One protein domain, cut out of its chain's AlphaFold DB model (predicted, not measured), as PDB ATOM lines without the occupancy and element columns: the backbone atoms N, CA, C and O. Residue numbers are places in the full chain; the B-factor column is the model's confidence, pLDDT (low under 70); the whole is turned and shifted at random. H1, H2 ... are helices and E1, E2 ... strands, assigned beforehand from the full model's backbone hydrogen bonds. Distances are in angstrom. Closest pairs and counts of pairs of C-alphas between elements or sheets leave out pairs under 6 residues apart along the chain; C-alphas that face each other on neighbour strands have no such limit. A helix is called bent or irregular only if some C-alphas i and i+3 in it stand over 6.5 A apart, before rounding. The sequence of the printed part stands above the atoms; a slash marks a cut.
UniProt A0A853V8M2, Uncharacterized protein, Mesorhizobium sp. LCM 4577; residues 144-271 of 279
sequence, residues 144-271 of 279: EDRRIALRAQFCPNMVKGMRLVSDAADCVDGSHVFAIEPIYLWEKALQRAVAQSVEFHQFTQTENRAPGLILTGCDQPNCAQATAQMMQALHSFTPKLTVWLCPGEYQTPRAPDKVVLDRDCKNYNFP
ATOM      1  N   GLU A 144     174.420 139.588 157.356       58.56
ATOM      2  CA  GLU A 144     175.332 140.634 156.950       58.56
ATOM      3  C   GLU A 144     175.380 140.787 155.422       58.56
ATOM      4  O   GLU A 144     175.478 141.913 154.954       58.56
ATOM      5  N   ASP A 145     175.166 139.731 154.624       56.50
ATOM      6  CA  ASP A 145     175.046 139.840 153.156       56.50
ATOM      7  C   ASP A 145     173.832 140.681 152.750       56.50
ATOM      8  O   ASP A 145     173.917 141.546 151.873       56.50
ATOM      9  N   ARG A 146     172.704 140.497 153.448       65.06
ATOM     10  CA  ARG A 146     171.534 141.356 153.258       65.06
ATOM     11  C   ARG A 146     171.823 142.784 153.702       65.06
ATOM     12  O   ARG A 146     171.483 143.723 152.987       65.06
ATOM     13  N   ARG A 147     172.475 142.981 154.852       68.12
ATOM     14  CA  ARG A 147     172.875 144.326 155.298       68.12
ATOM     15  C   ARG A 147     173.825 144.982 154.302       68.12
ATOM     16  O   ARG A 147     173.643 146.154 154.003       68.12
ATOM     17  N   ILE A 148     174.774 144.254 153.719       69.06
ATOM     18  CA  ILE A 148     175.662 144.736 152.655       69.06
ATOM     19  C   ILE A 148     174.848 145.162 151.426       69.06
ATOM     20  O   ILE A 148     175.066 146.263 150.914       69.06
ATOM     21  N   ALA A 149     173.875 144.355 150.991       72.81
ATOM     22  CA  ALA A 149     172.979 144.710 149.889       72.81
ATOM     23  C   ALA A 149     172.157 145.979 150.199       72.81
ATOM     24  O   ALA A 149     172.119 146.917 149.397       72.81
ATOM     25  N   LEU A 150     171.591 146.075 151.402       79.00
ATOM     26  CA  LEU A 150     170.859 147.253 151.863       79.00
ATOM     27  C   LEU A 150     171.768 148.491 151.952       79.00
ATOM     28  O   LEU A 150     171.400 149.560 151.471       79.00
ATOM     29  N   ARG A 151     172.994 148.373 152.471       83.00
ATOM     30  CA  ARG A 151     173.991 149.462 152.489       83.00
ATOM     31  C   ARG A 151     174.373 149.899 151.077       83.00
ATOM     32  O   ARG A 151     174.642 151.082 150.838       83.00
ATOM     33  N   ALA A 152     174.447 148.972 150.122       80.50
ATOM     34  CA  ALA A 152     174.706 149.302 148.724       80.50
ATOM     35  C   ALA A 152     173.615 150.236 148.181       80.50
ATOM     36  O   ALA A 152     173.948 151.269 147.590       80.50
ATOM     37  N   GLN A 153     172.358 149.918 148.492       84.12
ATOM     38  CA  GLN A 153     171.165 150.614 148.025       84.12
ATOM     39  C   GLN A 153     170.879 151.933 148.766       84.12
ATOM     40  O   GLN A 153     170.696 152.963 148.121       84.12
ATOM     41  N   PHE A 154     170.836 151.923 150.100       87.75
ATOM     42  CA  PHE A 154     170.313 153.024 150.926       87.75
ATOM     43  C   PHE A 154     171.353 154.051 151.360       87.75
ATOM     44  O   PHE A 154     170.993 155.103 151.880       87.75
ATOM     45  N   CYS A 155     172.638 153.779 151.123       89.00
ATOM     46  CA  CYS A 155     173.719 154.642 151.597       89.00
ATOM     47  C   CYS A 155     174.614 155.175 150.478       89.00
ATOM     48  O   CYS A 155     175.845 155.081 150.559       89.00
ATOM     49  N   PRO A 156     174.048 155.714 149.381       80.81
ATOM     50  CA  PRO A 156     174.862 156.360 148.372       80.81
ATOM     51  C   PRO A 156     175.468 157.629 148.981       80.81
ATOM     52  O   PRO A 156     174.746 158.532 149.388       80.81
ATOM     53  N   ASN A 157     176.801 157.706 149.019       84.00
ATOM     54  CA  ASN A 157     177.580 158.835 149.560       84.00
ATOM     55  C   ASN A 157     177.725 158.888 151.091       84.00
ATOM     56  O   ASN A 157     178.100 159.925 151.630       84.00
ATOM     57  N   MET A 158     177.489 157.775 151.781       89.69
ATOM     58  CA  MET A 158     177.788 157.629 153.210       89.69
ATOM     59  C   MET A 158     178.943 156.644 153.412       89.69
ATOM     60  O   MET A 158     179.204 155.801 152.547       89.69
ATOM     61  N   VAL A 159     179.622 156.719 154.557       86.00
ATOM     62  CA  VAL A 159     180.585 155.687 154.971       86.00
ATOM     63  C   VAL A 159     179.799 154.442 155.372       86.00
ATOM     64  O   VAL A 159     178.873 154.548 156.166       86.00
ATOM     65  N   LYS A 160     180.134 153.274 154.816       85.94
ATOM     66  CA  LYS A 160     179.383 152.019 155.004       85.94
ATOM     67  C   LYS A 160     180.161 151.041 155.874       85.94
ATOM     68  O   LYS A 160     181.377 150.959 155.723       85.94
ATOM     69  N   GLY A 161     179.464 150.271 156.710       78.00
ATOM     70  CA  GLY A 161     180.057 149.149 157.452       78.00
ATOM     71  C   GLY A 161     181.186 149.563 158.399       78.00
ATOM     72  O   GLY A 161     182.171 148.842 158.548       78.00
ATOM     73  N   MET A 162     181.094 150.752 159.002       79.69
ATOM     74  CA  MET A 162     182.119 151.222 159.934       79.69
ATOM     75  C   MET A 162     182.065 150.375 161.207       79.69
ATOM     76  O   MET A 162     181.066 150.402 161.926       79.69
ATOM     77  N   ARG A 163     183.138 149.631 161.500       77.06
ATOM     78  CA  ARG A 163     183.224 148.834 162.729       77.06
ATOM     79  C   ARG A 163     183.396 149.722 163.953       77.06
ATOM     80  O   ARG A 163     184.376 150.459 164.057       77.06
ATOM     81  N   LEU A 164     182.448 149.594 164.872       77.50
ATOM     82  CA  LEU A 164     182.499 150.163 166.212       77.50
ATOM     83  C   LEU A 164     182.786 149.043 167.228       77.50
ATOM     84  O   LEU A 164     183.270 147.972 166.857       77.50
ATOM     85  N   VAL A 165     182.572 149.299 168.517       73.06
ATOM     86  CA  VAL A 165     182.954 148.376 169.596       73.06
ATOM     87  C   VAL A 165     182.034 147.155 169.635       73.06
ATOM     88  O   VAL A 165     182.510 146.051 169.899       73.06
ATOM     89  N   SER A 166     180.735 147.336 169.383       68.31
ATOM     90  CA  SER A 166     179.747 146.251 169.435       68.31
ATOM     91  C   SER A 166     179.480 145.597 168.077       68.31
ATOM     92  O   SER A 166     179.706 144.398 167.927       68.31
ATOM     93  N   ASP A 167     178.987 146.368 167.108       68.44
ATOM     94  CA  ASP A 167     178.576 145.911 165.773       68.44
ATOM     95  C   ASP A 167     178.930 146.973 164.716       68.44
ATOM     96  O   ASP A 167     179.148 148.147 165.039       68.44
ATOM     97  N   ALA A 168     178.975 146.586 163.442       73.56
ATOM     98  CA  ALA A 168     179.185 147.528 162.351       73.56
ATOM     99  C   ALA A 168     177.985 148.481 162.218       73.56
ATOM    100  O   ALA A 168     176.826 148.058 162.119       73.56
ATOM    101  N   ALA A 169     178.264 149.788 162.202       83.38
ATOM    102  CA  ALA A 169     177.288 150.780 161.778       83.38
ATOM    103  C   ALA A 169     176.980 150.554 160.301       83.38
ATOM    104  O   ALA A 169     177.904 150.422 159.490       83.38
ATOM    105  N   ASP A 170     175.693 150.522 159.946       89.00
ATOM    106  CA  ASP A 170     175.330 150.261 158.560       89.00
ATOM    107  C   ASP A 170     175.853 151.396 157.686       89.00
ATOM    108  O   ASP A 170     176.595 151.149 156.726       89.00
ATOM    109  N   CYS A 171     175.530 152.635 158.071       90.81
ATOM    110  CA  CYS A 171     175.951 153.833 157.359       90.81
ATOM    111  C   CYS A 171     176.221 155.002 158.308       90.81
ATOM    112  O   CYS A 171     175.572 155.136 159.340       90.81
ATOM    113  N   VAL A 172     177.163 155.870 157.950       91.06
ATOM    114  CA  VAL A 172     177.495 157.090 158.693       91.06
ATOM    115  C   VAL A 172     177.646 158.243 157.709       91.06
ATOM    116  O   VAL A 172     178.396 158.131 156.734       91.06
ATOM    117  N   ASP A 173     176.951 159.348 157.961       90.75
ATOM    118  CA  ASP A 173     177.069 160.576 157.170       90.75
ATOM    119  C   ASP A 173     177.565 161.759 158.023       90.75
ATOM    120  O   ASP A 173     178.241 161.567 159.037       90.75
ATOM    121  N   GLY A 174     177.302 162.991 157.577       88.06
ATOM    122  CA  GLY A 174     177.660 164.230 158.269       88.06
ATOM    123  C   GLY A 174     176.793 164.574 159.490       88.06
ATOM    124  O   GLY A 174     177.115 165.513 160.216       88.06
ATOM    125  N   SER A 175     175.710 163.854 159.758       90.25
ATOM    126  CA  SER A 175     174.761 164.176 160.833       90.25
ATOM    127  C   SER A 175     174.296 162.970 161.640       90.25
ATOM    128  O   SER A 175     173.954 163.143 162.811       90.25
ATOM    129  N   HIS A 176     174.354 161.762 161.085       94.56
ATOM    130  CA  HIS A 176     173.751 160.570 161.658       94.56
ATOM    131  C   HIS A 176     174.640 159.324 161.578       94.56
ATOM    132  O   HIS A 176     175.493 159.177 160.700       94.56
ATOM    133  N   VAL A 177     174.392 158.408 162.515       93.81
ATOM    134  CA  VAL A 177     174.805 157.000 162.450       93.81
ATOM    135  C   VAL A 177     173.545 156.169 162.258       93.81
ATOM    136  O   VAL A 177     172.634 156.226 163.084       93.81
ATOM    137  N   PHE A 178     173.483 155.427 161.158       94.12
ATOM    138  CA  PHE A 178     172.286 154.729 160.719       94.12
ATOM    139  C   PHE A 178     172.343 153.231 160.999       94.12
ATOM    140  O   PHE A 178     173.333 152.571 160.673       94.12
ATOM    141  N   ALA A 179     171.222 152.702 161.487       92.00
ATOM    142  CA  ALA A 179     170.891 151.285 161.408       92.00
ATOM    143  C   ALA A 179     169.803 151.066 160.343       92.00
ATOM    144  O   ALA A 179     168.796 151.782 160.326       92.00
ATOM    145  N   ILE A 180     170.002 150.082 159.463       89.69
ATOM    146  CA  ILE A 180     169.023 149.679 158.447       89.69
ATOM    147  C   ILE A 180     168.369 148.372 158.885       89.69
ATOM    148  O   ILE A 180     169.053 147.369 159.072       89.69
ATOM    149  N   GLU A 181     167.046 148.368 159.016       85.50
ATOM    150  CA  GLU A 181     166.263 147.168 159.331       85.50
ATOM    151  C   GLU A 181     164.879 147.259 158.659       85.50
ATOM    152  O   GLU A 181     164.452 148.337 158.255       85.50
ATOM    153  N   PRO A 182     164.124 146.162 158.532       82.56
ATOM    154  CA  PRO A 182     162.707 146.228 158.175       82.56
ATOM    155  C   PRO A 182     161.861 146.989 159.213       82.56
ATOM    156  O   PRO A 182     162.156 146.946 160.409       82.56
ATOM    157  N   ILE A 183     160.752 147.608 158.785       85.00
ATOM    158  CA  ILE A 183     159.841 148.389 159.653       85.00
ATOM    159  C   ILE A 183     159.381 147.629 160.905       85.00
ATOM    160  O   ILE A 183     159.303 148.207 161.984       85.00
ATOM    161  N   TYR A 184     159.107 146.330 160.810       76.56
ATOM    162  CA  TYR A 184     158.628 145.550 161.954       76.56
ATOM    163  C   TYR A 184     159.724 145.283 163.012       76.56
ATOM    164  O   TYR A 184     159.398 144.930 164.144       76.56
ATOM    165  N   LEU A 185     161.005 145.497 162.675       81.12
ATOM    166  CA  LEU A 185     162.161 145.417 163.583       81.12
ATOM    167  C   LEU A 185     162.644 146.799 164.050       81.12
ATOM    168  O   LEU A 185     163.795 146.943 164.473       81.12
ATOM    169  N   TRP A 186     161.792 147.826 163.999       86.62
ATOM    170  CA  TRP A 186     162.174 149.199 164.349       86.62
ATOM    171  C   TRP A 186     162.793 149.332 165.752       86.62
ATOM    172  O   TRP A 186     163.706 150.134 165.937       86.62
ATOM    173  N   GLU A 187     162.373 148.523 166.730       87.31
ATOM    174  CA  GLU A 187     162.948 148.516 168.086       87.31
ATOM    175  C   GLU A 187     164.413 148.059 168.086       87.31
ATOM    176  O   GLU A 187     165.260 148.654 168.754       87.31
ATOM    177  N   LYS A 188     164.735 147.029 167.295       83.88
ATOM    178  CA  LYS A 188     166.108 146.537 167.125       83.88
ATOM    179  C   LYS A 188     166.964 147.579 166.407       83.88
ATOM    180  O   LYS A 188     168.094 147.832 166.822       83.88
ATOM    181  N   ALA A 189     166.413 148.211 165.370       88.44
ATOM    182  CA  ALA A 189     167.070 149.310 164.665       88.44
ATOM    183  C   ALA A 189     167.389 150.470 165.619       88.44
ATOM    184  O   ALA A 189     168.504 150.986 165.613       88.44
ATOM    185  N   LEU A 190     166.438 150.826 166.488       91.31
ATOM    186  CA  LEU A 190     166.602 151.862 167.502       91.31
ATOM    187  C   LEU A 190     167.727 151.532 168.481       91.31
ATOM    188  O   LEU A 190     168.612 152.358 168.698       91.31
ATOM    189  N   GLN A 191     167.708 150.327 169.055       89.69
ATOM    190  CA  GLN A 191     168.735 149.880 169.996       89.69
ATOM    191  C   GLN A 191     170.132 149.930 169.364       89.69
ATOM    192  O   GLN A 191     171.058 150.464 169.979       89.69
ATOM    193  N   ARG A 192     170.272 149.438 168.123       88.69
ATOM    194  CA  ARG A 192     171.532 149.492 167.366       88.69
ATOM    195  C   ARG A 192     171.969 150.931 167.110       88.69
ATOM    196  O   ARG A 192     173.078 151.289 167.492       88.69
ATOM    197  N   ALA A 193     171.107 151.769 166.536       92.75
ATOM    198  CA  ALA A 193     171.454 153.143 166.177       92.75
ATOM    199  C   ALA A 193     171.870 153.982 167.397       92.75
ATOM    200  O   ALA A 193     172.832 154.745 167.324       92.75
ATOM    201  N   VAL A 194     171.185 153.822 168.536       92.81
ATOM    202  CA  VAL A 194     171.531 154.522 169.783       92.81
ATOM    203  C   VAL A 194     172.884 154.057 170.317       92.81
ATOM    204  O   VAL A 194     173.730 154.896 170.623       92.81
ATOM    205  N   ALA A 195     173.113 152.742 170.398       90.81
ATOM    206  CA  ALA A 195     174.393 152.203 170.856       90.81
ATOM    207  C   ALA A 195     175.550 152.668 169.955       90.81
ATOM    208  O   ALA A 195     176.553 153.184 170.442       90.81
ATOM    209  N   GLN A 196     175.367 152.579 168.638       91.25
ATOM    210  CA  GLN A 196     176.372 152.956 167.648       91.25
ATOM    211  C   GLN A 196     176.647 154.465 167.630       91.25
ATOM    212  O   GLN A 196     177.797 154.871 167.499       91.25
ATOM    213  N   SER A 197     175.632 155.313 167.816       92.31
ATOM    214  CA  SER A 197     175.815 156.766 167.962       92.31
ATOM    215  C   SER A 197     176.685 157.106 169.180       92.31
ATOM    216  O   SER A 197     177.619 157.906 169.076       92.31
ATOM    217  N   VAL A 198     176.449 156.443 170.318       91.00
ATOM    218  CA  VAL A 198     177.259 156.619 171.534       91.00
ATOM    219  C   VAL A 198     178.694 156.126 171.323       91.00
ATOM    220  O   VAL A 198     179.639 156.834 171.671       91.00
ATOM    221  N   GLU A 199     178.875 154.947 170.729       91.00
ATOM    222  CA  GLU A 199     180.199 154.392 170.425       91.00
ATOM    223  C   GLU A 199     180.977 155.268 169.436       91.00
ATOM    224  O   GLU A 199     182.162 155.530 169.641       91.00
ATOM    225  N   PHE A 200     180.314 155.790 168.401       90.44
ATOM    226  CA  PHE A 200     180.921 156.710 167.441       90.44
ATOM    227  C   PHE A 200     181.400 157.996 168.120       90.44
ATOM    228  O   PHE A 200     182.505 158.474 167.850       90.44
ATOM    229  N   HIS A 201     180.594 158.547 169.032       89.69
ATOM    230  CA  HIS A 201     180.984 159.726 169.797       89.69
ATOM    231  C   HIS A 201     182.212 159.455 170.679       89.69
ATOM    232  O   HIS A 201     183.145 160.256 170.705       89.69
ATOM    233  N   GLN A 202     182.256 158.304 171.355       88.06
ATOM    234  CA  GLN A 202     183.417 157.897 172.154       88.06
ATOM    235  C   GLN A 202     184.676 157.708 171.298       88.06
ATOM    236  O   GLN A 202     185.770 158.079 171.725       88.06
ATOM    237  N   PHE A 203     184.518 157.152 170.096       85.06
ATOM    238  CA  PHE A 203     185.616 156.891 169.170       85.06
ATOM    239  C   PHE A 203     186.191 158.176 168.560       85.06
ATOM    240  O   PHE A 203     187.408 158.325 168.469       85.06
ATOM    241  N   THR A 204     185.332 159.115 168.156       85.62
ATOM    242  CA  THR A 204     185.759 160.346 167.471       85.62
ATOM    243  C   THR A 204     186.080 161.499 168.417       85.62
ATOM    244  O   THR A 204     186.846 162.377 168.040       85.62
ATOM    245  N   GLN A 205     185.521 161.512 169.634       79.31
ATOM    246  CA  GLN A 205     185.680 162.531 170.689       79.31
ATOM    247  C   GLN A 205     185.274 163.972 170.323       79.31
ATOM    248  O   GLN A 205     185.089 164.799 171.214       79.31
ATOM    249  N   THR A 206     185.115 164.293 169.040       74.19
ATOM    250  CA  THR A 206     184.854 165.649 168.540       74.19
ATOM    251  C   THR A 206     183.566 165.756 167.743       74.19
ATOM    252  O   THR A 206     183.003 166.844 167.642       74.19
ATOM    253  N   GLU A 207     183.082 164.652 167.177       81.25
ATOM    254  CA  GLU A 207     181.876 164.641 166.359       81.25
ATOM    255  C   GLU A 207     180.742 163.946 167.110       81.25
ATOM    256  O   GLU A 207     180.902 162.873 167.693       81.25
ATOM    257  N   ASN A 208     179.578 164.593 167.129       85.25
ATOM    258  CA  ASN A 208     178.357 163.991 167.631       85.25
ATOM    259  C   ASN A 208     177.422 163.776 166.446       85.25
ATOM    260  O   ASN A 208     177.085 164.721 165.731       85.25
ATOM    261  N   ARG A 209     177.046 162.521 166.222       91.31
ATOM    262  CA  ARG A 209     176.150 162.103 165.148       91.31
ATOM    263  C   ARG A 209     174.908 161.516 165.792       91.31
ATOM    264  O   ARG A 209     175.019 160.631 166.638       91.31
ATOM    265  N   ALA A 210     173.738 162.020 165.421       93.69
ATOM    266  CA  ALA A 210     172.479 161.553 165.980       93.69
ATOM    267  C   ALA A 210     172.178 160.109 165.526       93.69
ATOM    268  O   ALA A 210     172.564 159.717 164.423       93.69
ATOM    269  N   PRO A 211     171.478 159.299 166.332       95.19
ATOM    270  CA  PRO A 211     170.975 158.018 165.859       95.19
ATOM    271  C   PRO A 211     169.974 158.222 164.707       95.19
ATOM    272  O   PRO A 211     169.084 159.077 164.771       95.19
ATOM    273  N   GLY A 212     170.129 157.426 163.650       96.12
ATOM    274  CA  GLY A 212     169.254 157.389 162.483       96.12
ATOM    275  C   GLY A 212     168.743 155.975 162.207       96.12
ATOM    276  O   GLY A 212     169.478 155.000 162.357       96.12
ATOM    277  N   LEU A 213     167.482 155.839 161.802       95.12
ATOM    278  CA  LEU A 213     166.896 154.558 161.390       95.12
ATOM    279  C   LEU A 213     166.480 154.643 159.930       95.12
ATOM    280  O   LEU A 213     165.715 155.529 159.563       95.12
ATOM    281  N   ILE A 214     166.912 153.686 159.117       94.00
ATOM    282  CA  ILE A 214     166.365 153.469 157.776       94.00
ATOM    283  C   ILE A 214     165.516 152.206 157.856       94.00
ATOM    284  O   ILE A 214     166.039 151.101 157.998       94.00
ATOM    285  N   LEU A 215     164.199 152.376 157.812       91.06
ATOM    286  CA  LEU A 215     163.235 151.294 157.949       91.06
ATOM    287  C   LEU A 215     162.666 150.907 156.587       91.06
ATOM    288  O   LEU A 215     162.016 151.720 155.934       91.06
ATOM    289  N   THR A 216     162.915 149.673 156.157       87.56
ATOM    290  CA  THR A 216     162.530 149.173 154.825       87.56
ATOM    291  C   THR A 216     161.246 148.342 154.859       87.56
ATOM    292  O   THR A 216     160.751 147.961 155.923       87.56
ATOM    293  N   GLY A 217     160.700 148.044 153.676       78.31
ATOM    294  CA  GLY A 217     159.545 147.153 153.531       78.31
ATOM    295  C   GLY A 217     158.210 147.825 153.838       78.31
ATOM    296  O   GLY A 217     157.271 147.157 154.265       78.31
ATOM    297  N   CYS A 218     158.107 149.148 153.657       70.31
ATOM    298  CA  CYS A 218     156.851 149.852 153.927       70.31
ATOM    299  C   CYS A 218     155.757 149.678 152.851       70.31
ATOM    300  O   CYS A 218     154.693 150.288 152.905       70.31
ATOM    301  N   ASP A 219     156.015 148.823 151.873       68.19
ATOM    302  CA  ASP A 219     155.069 148.290 150.900       68.19
ATOM    303  C   ASP A 219     154.313 147.045 151.409       68.19
ATOM    304  O   ASP A 219     153.365 146.602 150.762       68.19
ATOM    305  N   GLN A 220     154.686 146.508 152.577       66.62
ATOM    306  CA  GLN A 220     154.062 145.326 153.177       66.62
ATOM    307  C   GLN A 220     152.753 145.647 153.930       66.62
ATOM    308  O   GLN A 220     152.608 146.751 154.476       66.62
ATOM    309  N   PRO A 221     151.803 144.689 154.045       64.62
ATOM    310  CA  PRO A 221     150.491 144.911 154.672       64.62
ATOM    311  C   PRO A 221     150.562 145.406 156.125       64.62
ATOM    312  O   PRO A 221     149.711 146.172 156.575       64.62
ATOM    313  N   ASN A 222     151.597 144.992 156.858       68.25
ATOM    314  CA  ASN A 222     151.806 145.341 158.261       68.25
ATOM    315  C   ASN A 222     152.516 146.693 158.469       68.25
ATOM    316  O   ASN A 222     152.603 147.141 159.618       68.25
ATOM    317  N   CYS A 223     152.982 147.383 157.411       79.19
ATOM    318  CA  CYS A 223     153.736 148.629 157.594       79.19
ATOM    319  C   CYS A 223     152.913 149.685 158.336       79.19
ATOM    320  O   CYS A 223     153.434 150.365 159.217       79.19
ATOM    321  N   ALA A 224     151.620 149.810 158.021       82.38
ATOM    322  CA  ALA A 224     150.759 150.808 158.650       82.38
ATOM    323  C   ALA A 224     150.672 150.613 160.175       82.38
ATOM    324  O   ALA A 224     150.774 151.582 160.928       82.38
ATOM    325  N   GLN A 225     150.543 149.363 160.628       82.38
ATOM    326  CA  GLN A 225     150.473 149.032 162.049       82.38
ATOM    327  C   GLN A 225     151.821 149.244 162.745       82.38
ATOM    328  O   GLN A 225     151.866 149.924 163.771       82.38
ATOM    329  N   ALA A 226     152.913 148.722 162.177       81.50
ATOM    330  CA  ALA A 226     154.254 148.885 162.739       81.50
ATOM    331  C   ALA A 226     154.659 150.369 162.808       81.50
ATOM    332  O   ALA A 226     155.174 150.832 163.823       81.50
ATOM    333  N   THR A 227     154.329 151.144 161.770       87.44
ATOM    334  CA  THR A 227     154.542 152.595 161.741       87.44
ATOM    335  C   THR A 227     153.737 153.292 162.830       87.44
ATOM    336  O   THR A 227     154.283 154.128 163.540       87.44
ATOM    337  N   ALA A 228     152.453 152.960 163.006       86.75
ATOM    338  CA  ALA A 228     151.626 153.578 164.041       86.75
ATOM    339  C   ALA A 228     152.169 153.302 165.455       86.75
ATOM    340  O   ALA A 228     152.285 154.232 166.254       86.75
ATOM    341  N   GLN A 229     152.562 152.056 165.735       87.12
ATOM    342  CA  GLN A 229     153.179 151.664 167.007       87.12
ATOM    343  C   GLN A 229     154.488 152.418 167.255       87.12
ATOM    344  O   GLN A 229     154.668 153.010 168.319       87.12
ATOM    345  N   MET A 230     155.369 152.457 166.254       91.50
ATOM    346  CA  MET A 230     156.630 153.191 166.312       91.50
ATOM    347  C   MET A 230     156.397 154.684 166.581       91.50
ATOM    348  O   MET A 230     156.999 155.248 167.491       91.50
ATOM    349  N   MET A 231     155.507 155.333 165.825       91.00
ATOM    350  CA  MET A 231     155.201 156.759 165.992       91.00
ATOM    351  C   MET A 231     154.681 157.066 167.403       91.00
ATOM    352  O   MET A 231     155.076 158.067 167.995       91.00
ATOM    353  N   GLN A 232     153.822 156.199 167.949       89.19
ATOM    354  CA  GLN A 232     153.293 156.344 169.304       89.19
ATOM    355  C   GLN A 232     154.389 156.185 170.366       89.19
ATOM    356  O   GLN A 232     154.431 156.964 171.318       89.19
ATOM    357  N   ALA A 233     155.278 155.205 170.204       89.00
ATOM    358  CA  ALA A 233     156.354 154.935 171.153       89.00
ATOM    359  C   ALA A 233     157.457 156.006 171.122       89.00
ATOM    360  O   ALA A 233     158.015 156.354 172.162       89.00
ATOM    361  N   LEU A 234     157.768 156.543 169.939       91.38
ATOM    362  CA  LEU A 234     158.893 157.457 169.743       91.38
ATOM    363  C   LEU A 234     158.546 158.937 169.929       91.38
ATOM    364  O   LEU A 234     159.455 159.762 169.977       91.38
ATOM    365  N   HIS A 235     157.266 159.295 170.066       87.62
ATOM    366  CA  HIS A 235     156.819 160.693 170.119       87.62
ATOM    367  C   HIS A 235     157.582 161.557 171.142       87.62
ATOM    368  O   HIS A 235     157.981 162.677 170.825       87.62
ATOM    369  N   SER A 236     157.833 161.018 172.339       84.94
ATOM    370  CA  SER A 236     158.589 161.675 173.416       84.94
ATOM    371  C   SER A 236     159.985 161.081 173.626       84.94
ATOM    372  O   SER A 236     160.566 161.223 174.705       84.94
ATOM    373  N   PHE A 237     160.518 160.370 172.631       87.25
ATOM    374  CA  PHE A 237     161.823 159.734 172.735       87.25
ATOM    375  C   PHE A 237     162.942 160.776 172.820       87.25
ATOM    376  O   PHE A 237     162.964 161.769 172.093       87.25
ATOM    377  N   THR A 238     163.886 160.524 173.722       83.69
ATOM    378  CA  THR A 238     165.144 161.261 173.843       83.69
ATOM    379  C   THR A 238     166.269 160.229 173.955       83.69
ATOM    380  O   THR A 238     166.110 159.265 174.710       83.69
ATOM    381  N   PRO A 239     167.387 160.360 173.215       86.88
ATOM    382  CA  PRO A 239     167.876 161.526 172.461       86.88
ATOM    383  C   PRO A 239     167.177 161.776 171.110       86.88
ATOM    384  O   PRO A 239     166.321 161.001 170.695       86.88
ATOM    385  N   LYS A 240     167.550 162.875 170.426       90.81
ATOM    386  CA  LYS A 240     167.050 163.192 169.076       90.81
ATOM    387  C   LYS A 240     167.285 162.014 168.132       90.81
ATOM    388  O   LYS A 240     168.387 161.476 168.099       90.81
ATOM    389  N   LEU A 241     166.266 161.662 167.362       94.44
ATOM    390  CA  LEU A 241     166.246 160.495 166.493       94.44
ATOM    391  C   LEU A 241     165.594 160.867 165.168       94.44
ATOM    392  O   LEU A 241     164.532 161.486 165.158       94.44
ATOM    393  N   THR A 242     166.185 160.440 164.059       95.19
ATOM    394  CA  THR A 242     165.553 160.584 162.745       95.19
ATOM    395  C   THR A 242     165.252 159.210 162.164       95.19
ATOM    396  O   THR A 242     166.082 158.307 162.211       95.19
ATOM    397  N   VAL A 243     164.049 159.042 161.625       95.12
ATOM    398  CA  VAL A 243     163.572 157.795 161.027       95.12
ATOM    399  C   VAL A 243     163.184 158.051 159.576       95.12
ATOM    400  O   VAL A 243     162.385 158.941 159.295       95.12
ATOM    401  N   TRP A 244     163.706 157.247 158.656       94.31
ATOM    402  CA  TRP A 244     163.336 157.234 157.244       94.31
ATOM    403  C   TRP A 244     162.597 155.938 156.934       94.31
ATOM    404  O   TRP A 244     163.158 154.856 157.061       94.31
ATOM    405  N   LEU A 245     161.337 156.048 156.517       92.00
ATOM    406  CA  LEU A 245     160.538 154.923 156.042       92.00
ATOM    407  C   LEU A 245     160.700 154.802 154.532       92.00
ATOM    408  O   LEU A 245     160.271 155.683 153.786       92.00
ATOM    409  N   CYS A 246     161.320 153.719 154.096       88.50
ATOM    410  CA  CYS A 246     161.676 153.478 152.712       88.50
ATOM    411  C   CYS A 246     160.876 152.303 152.116       88.50
ATOM    412  O   CYS A 246     160.444 151.400 152.845       88.50
ATOM    413  N   PRO A 247     160.692 152.277 150.783       79.62
ATOM    414  CA  PRO A 247     160.199 151.089 150.090       79.62
ATOM    415  C   PRO A 247     161.113 149.875 150.344       79.62
ATOM    416  O   PRO A 247     162.278 150.031 150.723       79.62
ATOM    417  N   GLY A 248     160.573 148.662 150.188       71.00
ATOM    418  CA  GLY A 248     161.332 147.416 150.308       71.00
ATOM    419  C   GLY A 248     162.469 147.261 149.291       71.00
ATOM    420  O   GLY A 248     162.726 148.130 148.454       71.00
ATOM    421  N   GLU A 249     163.165 146.124 149.365       62.34
ATOM    422  CA  GLU A 249     164.128 145.728 148.334       62.34
ATOM    423  C   GLU A 249     163.402 145.652 146.988       62.34
ATOM    424  O   GLU A 249     162.455 144.884 146.808       62.34
ATOM    425  N   TYR A 250     163.826 146.466 146.022       53.94
ATOM    426  CA  TYR A 250     163.230 146.420 144.699       53.94
ATOM    427  C   TYR A 250     163.684 145.138 143.989       53.94
ATOM    428  O   TYR A 250     164.740 145.101 143.364       53.94
ATOM    429  N   GLN A 251     162.860 144.094 144.014       43.56
ATOM    430  CA  GLN A 251     163.127 142.837 143.297       43.56
ATOM    431  C   GLN A 251     162.897 142.926 141.774       43.56
ATOM    432  O   GLN A 251     162.742 141.911 141.098       43.56
ATOM    433  N   THR A 252     162.846 144.127 141.192       36.31
ATOM    434  CA  THR A 252     162.565 144.304 139.759       36.31
ATOM    435  C   THR A 252     163.802 144.781 138.995       36.31
ATOM    436  O   THR A 252     164.564 145.594 139.513       36.31
ATOM    437  N   PRO A 253     163.983 144.370 137.722       37.00
ATOM    438  CA  PRO A 253     165.154 144.716 136.900       37.00
ATOM    439  C   PRO A 253     165.230 146.206 136.489       37.00
ATOM    440  O   PRO A 253     165.939 146.561 135.552       37.00
ATOM    441  N   ARG A 254     164.456 147.084 137.141       39.25
ATOM    442  CA  ARG A 254     164.316 148.521 136.848       39.25
ATOM    443  C   ARG A 254     164.179 149.384 138.111       39.25
ATOM    444  O   ARG A 254     163.632 150.483 138.050       39.25
ATOM    445  N   ALA A 255     164.655 148.898 139.251       42.72
ATOM    446  CA  ALA A 255     164.855 149.743 140.420       42.72
ATOM    447  C   ALA A 255     165.914 150.818 140.135       42.72
ATOM    448  O   ALA A 255     166.858 150.537 139.395       42.72
ATOM    449  N   PRO A 256     165.837 152.025 140.720       50.09
ATOM    450  CA  PRO A 256     167.020 152.868 140.785       50.09
ATOM    451  C   PRO A 256     168.093 152.135 141.607       50.09
ATOM    452  O   PRO A 256     167.827 151.736 142.738       50.09
ATOM    453  N   ASP A 257     169.306 151.992 141.064       65.69
ATOM    454  CA  ASP A 257     170.441 151.298 141.709       65.69
ATOM    455  C   ASP A 257     170.787 151.845 143.114       65.69
ATOM    456  O   ASP A 257     171.559 151.242 143.859       65.69
ATOM    457  N   LYS A 258     170.269 153.032 143.462       76.62
ATOM    458  CA  LYS A 258     170.550 153.786 144.685       76.62
ATOM    459  C   LYS A 258     169.308 154.557 145.132       76.62
ATOM    460  O   LYS A 258     168.689 155.254 144.326       76.62
ATOM    461  N   VAL A 259     168.997 154.482 146.423       80.31
ATOM    462  CA  VAL A 259     167.914 155.226 147.078       80.31
ATOM    463  C   VAL A 259     168.462 156.542 147.617       80.31
ATOM    464  O   VAL A 259     169.455 156.567 148.339       80.31
ATOM    465  N   VAL A 260     167.810 157.648 147.272       85.19
ATOM    466  CA  VAL A 260     168.092 158.969 147.837       85.19
ATOM    467  C   VAL A 260     167.101 159.210 148.967       85.19
ATOM    468  O   VAL A 260     165.931 159.468 148.697       85.19
ATOM    469  N   LEU A 261     167.559 159.129 150.220       86.81
ATOM    470  CA  LEU A 261     166.687 159.122 151.406       86.81
ATOM    471  C   LEU A 261     165.665 160.271 151.429       86.81
ATOM    472  O   LEU A 261     164.491 160.031 151.686       86.81
ATOM    473  N   ASP A 262     166.083 161.492 151.093       85.50
ATOM    474  CA  ASP A 262     165.208 162.676 151.140       85.50
ATOM    475  C   ASP A 262     164.173 162.737 150.008       85.50
ATOM    476  O   ASP A 262     163.208 163.496 150.083       85.50
ATOM    477  N   ARG A 263     164.378 161.965 148.937       85.50
ATOM    478  CA  ARG A 263     163.477 161.911 147.778       85.50
ATOM    479  C   ARG A 263     162.563 160.692 147.834       85.50
ATOM    480  O   ARG A 263     161.388 160.790 147.494       85.50
ATOM    481  N   ASP A 264     163.130 159.554 148.212       86.19
ATOM    482  CA  ASP A 264     162.533 158.233 148.025       86.19
ATOM    483  C   ASP A 264     161.947 157.661 149.326       86.19
ATOM    484  O   ASP A 264     161.186 156.694 149.277       86.19
ATOM    485  N   CYS A 265     162.274 158.244 150.484       89.44
ATOM    486  CA  CYS A 265     161.801 157.793 151.790       89.44
ATOM    487  C   CYS A 265     161.027 158.891 152.528       89.44
ATOM    488  O   CYS A 265     161.255 160.088 152.353       89.44
ATOM    489  N   LYS A 266     160.110 158.482 153.406       90.56
ATOM    490  CA  LYS A 266     159.372 159.394 154.282       90.56
ATOM    491  C   LYS A 266     160.140 159.610 155.583       90.56
ATOM    492  O   LYS A 266     160.371 158.659 156.321       90.56
ATOM    493  N   ASN A 267     160.502 160.854 155.876       92.25
ATOM    494  CA  ASN A 267     161.266 161.218 157.067       92.25
ATOM    495  C   ASN A 267     160.362 161.600 158.256       92.25
ATOM    496  O   ASN A 267     159.353 162.287 158.083       92.25
ATOM    497  N   TYR A 268     160.771 161.200 159.460       92.62
ATOM    498  CA  TYR A 268     160.222 161.616 160.746       92.62
ATOM    499  C   TYR A 268     161.352 161.986 161.708       92.62
ATOM    500  O   TYR A 268     162.322 161.242 161.840       92.62
ATOM    501  N   ASN A 269     161.210 163.102 162.423       91.94
ATOM    502  CA  ASN A 269     162.166 163.536 163.441       91.94
ATOM    503  C   ASN A 269     161.521 163.493 164.825       91.94
ATOM    504  O   ASN A 269     160.398 163.966 165.002       91.94
ATOM    505  N   PHE A 270     162.262 162.969 165.796       91.00
ATOM    506  CA  PHE A 270     161.863 162.862 167.191       91.00
ATOM    507  C   PHE A 270     162.882 163.556 168.112       91.00
ATOM    508  O   PHE A 270     164.082 163.523 167.821       91.00
ATOM    509  N   PRO A 271     162.439 164.162 169.227       82.69
ATOM    510  CA  PRO A 271     161.036 164.438 169.534       82.69
ATOM    511  C   PRO A 271     160.437 165.390 168.487       82.69
ATOM    512  O   PRO A 271     161.116 166.292 167.991       82.69
TER     513      PRO A 271
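This is residues 144 to 271 of the 279 residues of an uncharacterized protein of Mesorhizobium sp. LCM 4577 (UniProt A0A853V8M2). A strongly twisted sheet of six strands forms the middle layer, with H2 and H3 over one face and H1 over part of the other, on the side of E1, E2 and E3. H2, the longest helix, packs on E3 and E4, while the tiny H4 only grazes the sheet. The printed part has 128 residues, with four named helices and six named strands in the order H1 E1 E2 E3 H2 E4 H3 E5 H4 E6. The sheet is mixed, in the order E1 E2 E3 E4 E5 E6, and the class is mixed, helices and strands. The whole is compact, with a radius of gyration of the C-alphas of 14.0 A and spans of 42 by 32 by 24 A.

H1, residues 144 to 154, begins at C-alpha 144 (175.332, 140.634, 156.950) and is 14.7 A long. E1 is residues 159 to 163, E2 168 to 172, and E3 176 to 182, 18.4 A. H2, residues 183 to 204, measures 29.6 A; it has a kink of 35 degrees near residue 190 and is irregular, with C-alphas 184 and 187 8.1 A apart. E4 is residues 210 to 216, 19.4 A; H3 is 223 to 234, 15.9 A; E5 is 241 to 245; H4 is 261 to 264. E6, residues 266 to 270, ends at C-alpha 270 (161.863, 162.862, 167.191).

E1, E2 and E3 form a meander, each strand the antiparallel neighbour of the one before; N 159 and O 172 are 2.9 A apart, N 178 and O 171 2.8 A. E3, H2, E4 and E4, H3, E5 are strand-helix-strand units, parallel neighbour strands with a helix between, both with right-handed crossovers; N 179 and O 212 are 3.0 A apart, N 244 and O 213 2.8 A. E6 is antiparallel to E5, with N 243 and O 268 2.8 A apart. The closest C-alphas of H2 and E3 are those of Ala 179 and Ala 193, 5.1 A. H2 touches H3 with residues 183 to 186 alone, closest at the C-alphas of Tyr 184 and Ala 226, 5.6 A. H3 runs along E5, at 6 degrees on the local plane. H1 and H2 are apart. Every O i to N i+4 pair is within hydrogen-bond range in H1 and H3, and 16 of 18 are in H2; H4 is too short for such a pair, and its one O i to N i+3 pair is not within range.

The C-alphas farthest apart, those of Gln 205 and Pro 253, are 43.4 A apart. The printed part has no cut. The link from E5 to H4, residues 246 to 260, is long. Mean pLDDT of the printed part is 82.1; residues 144 to 148, 166 to 167, 219 to 222 and 249 to 257 are under 70.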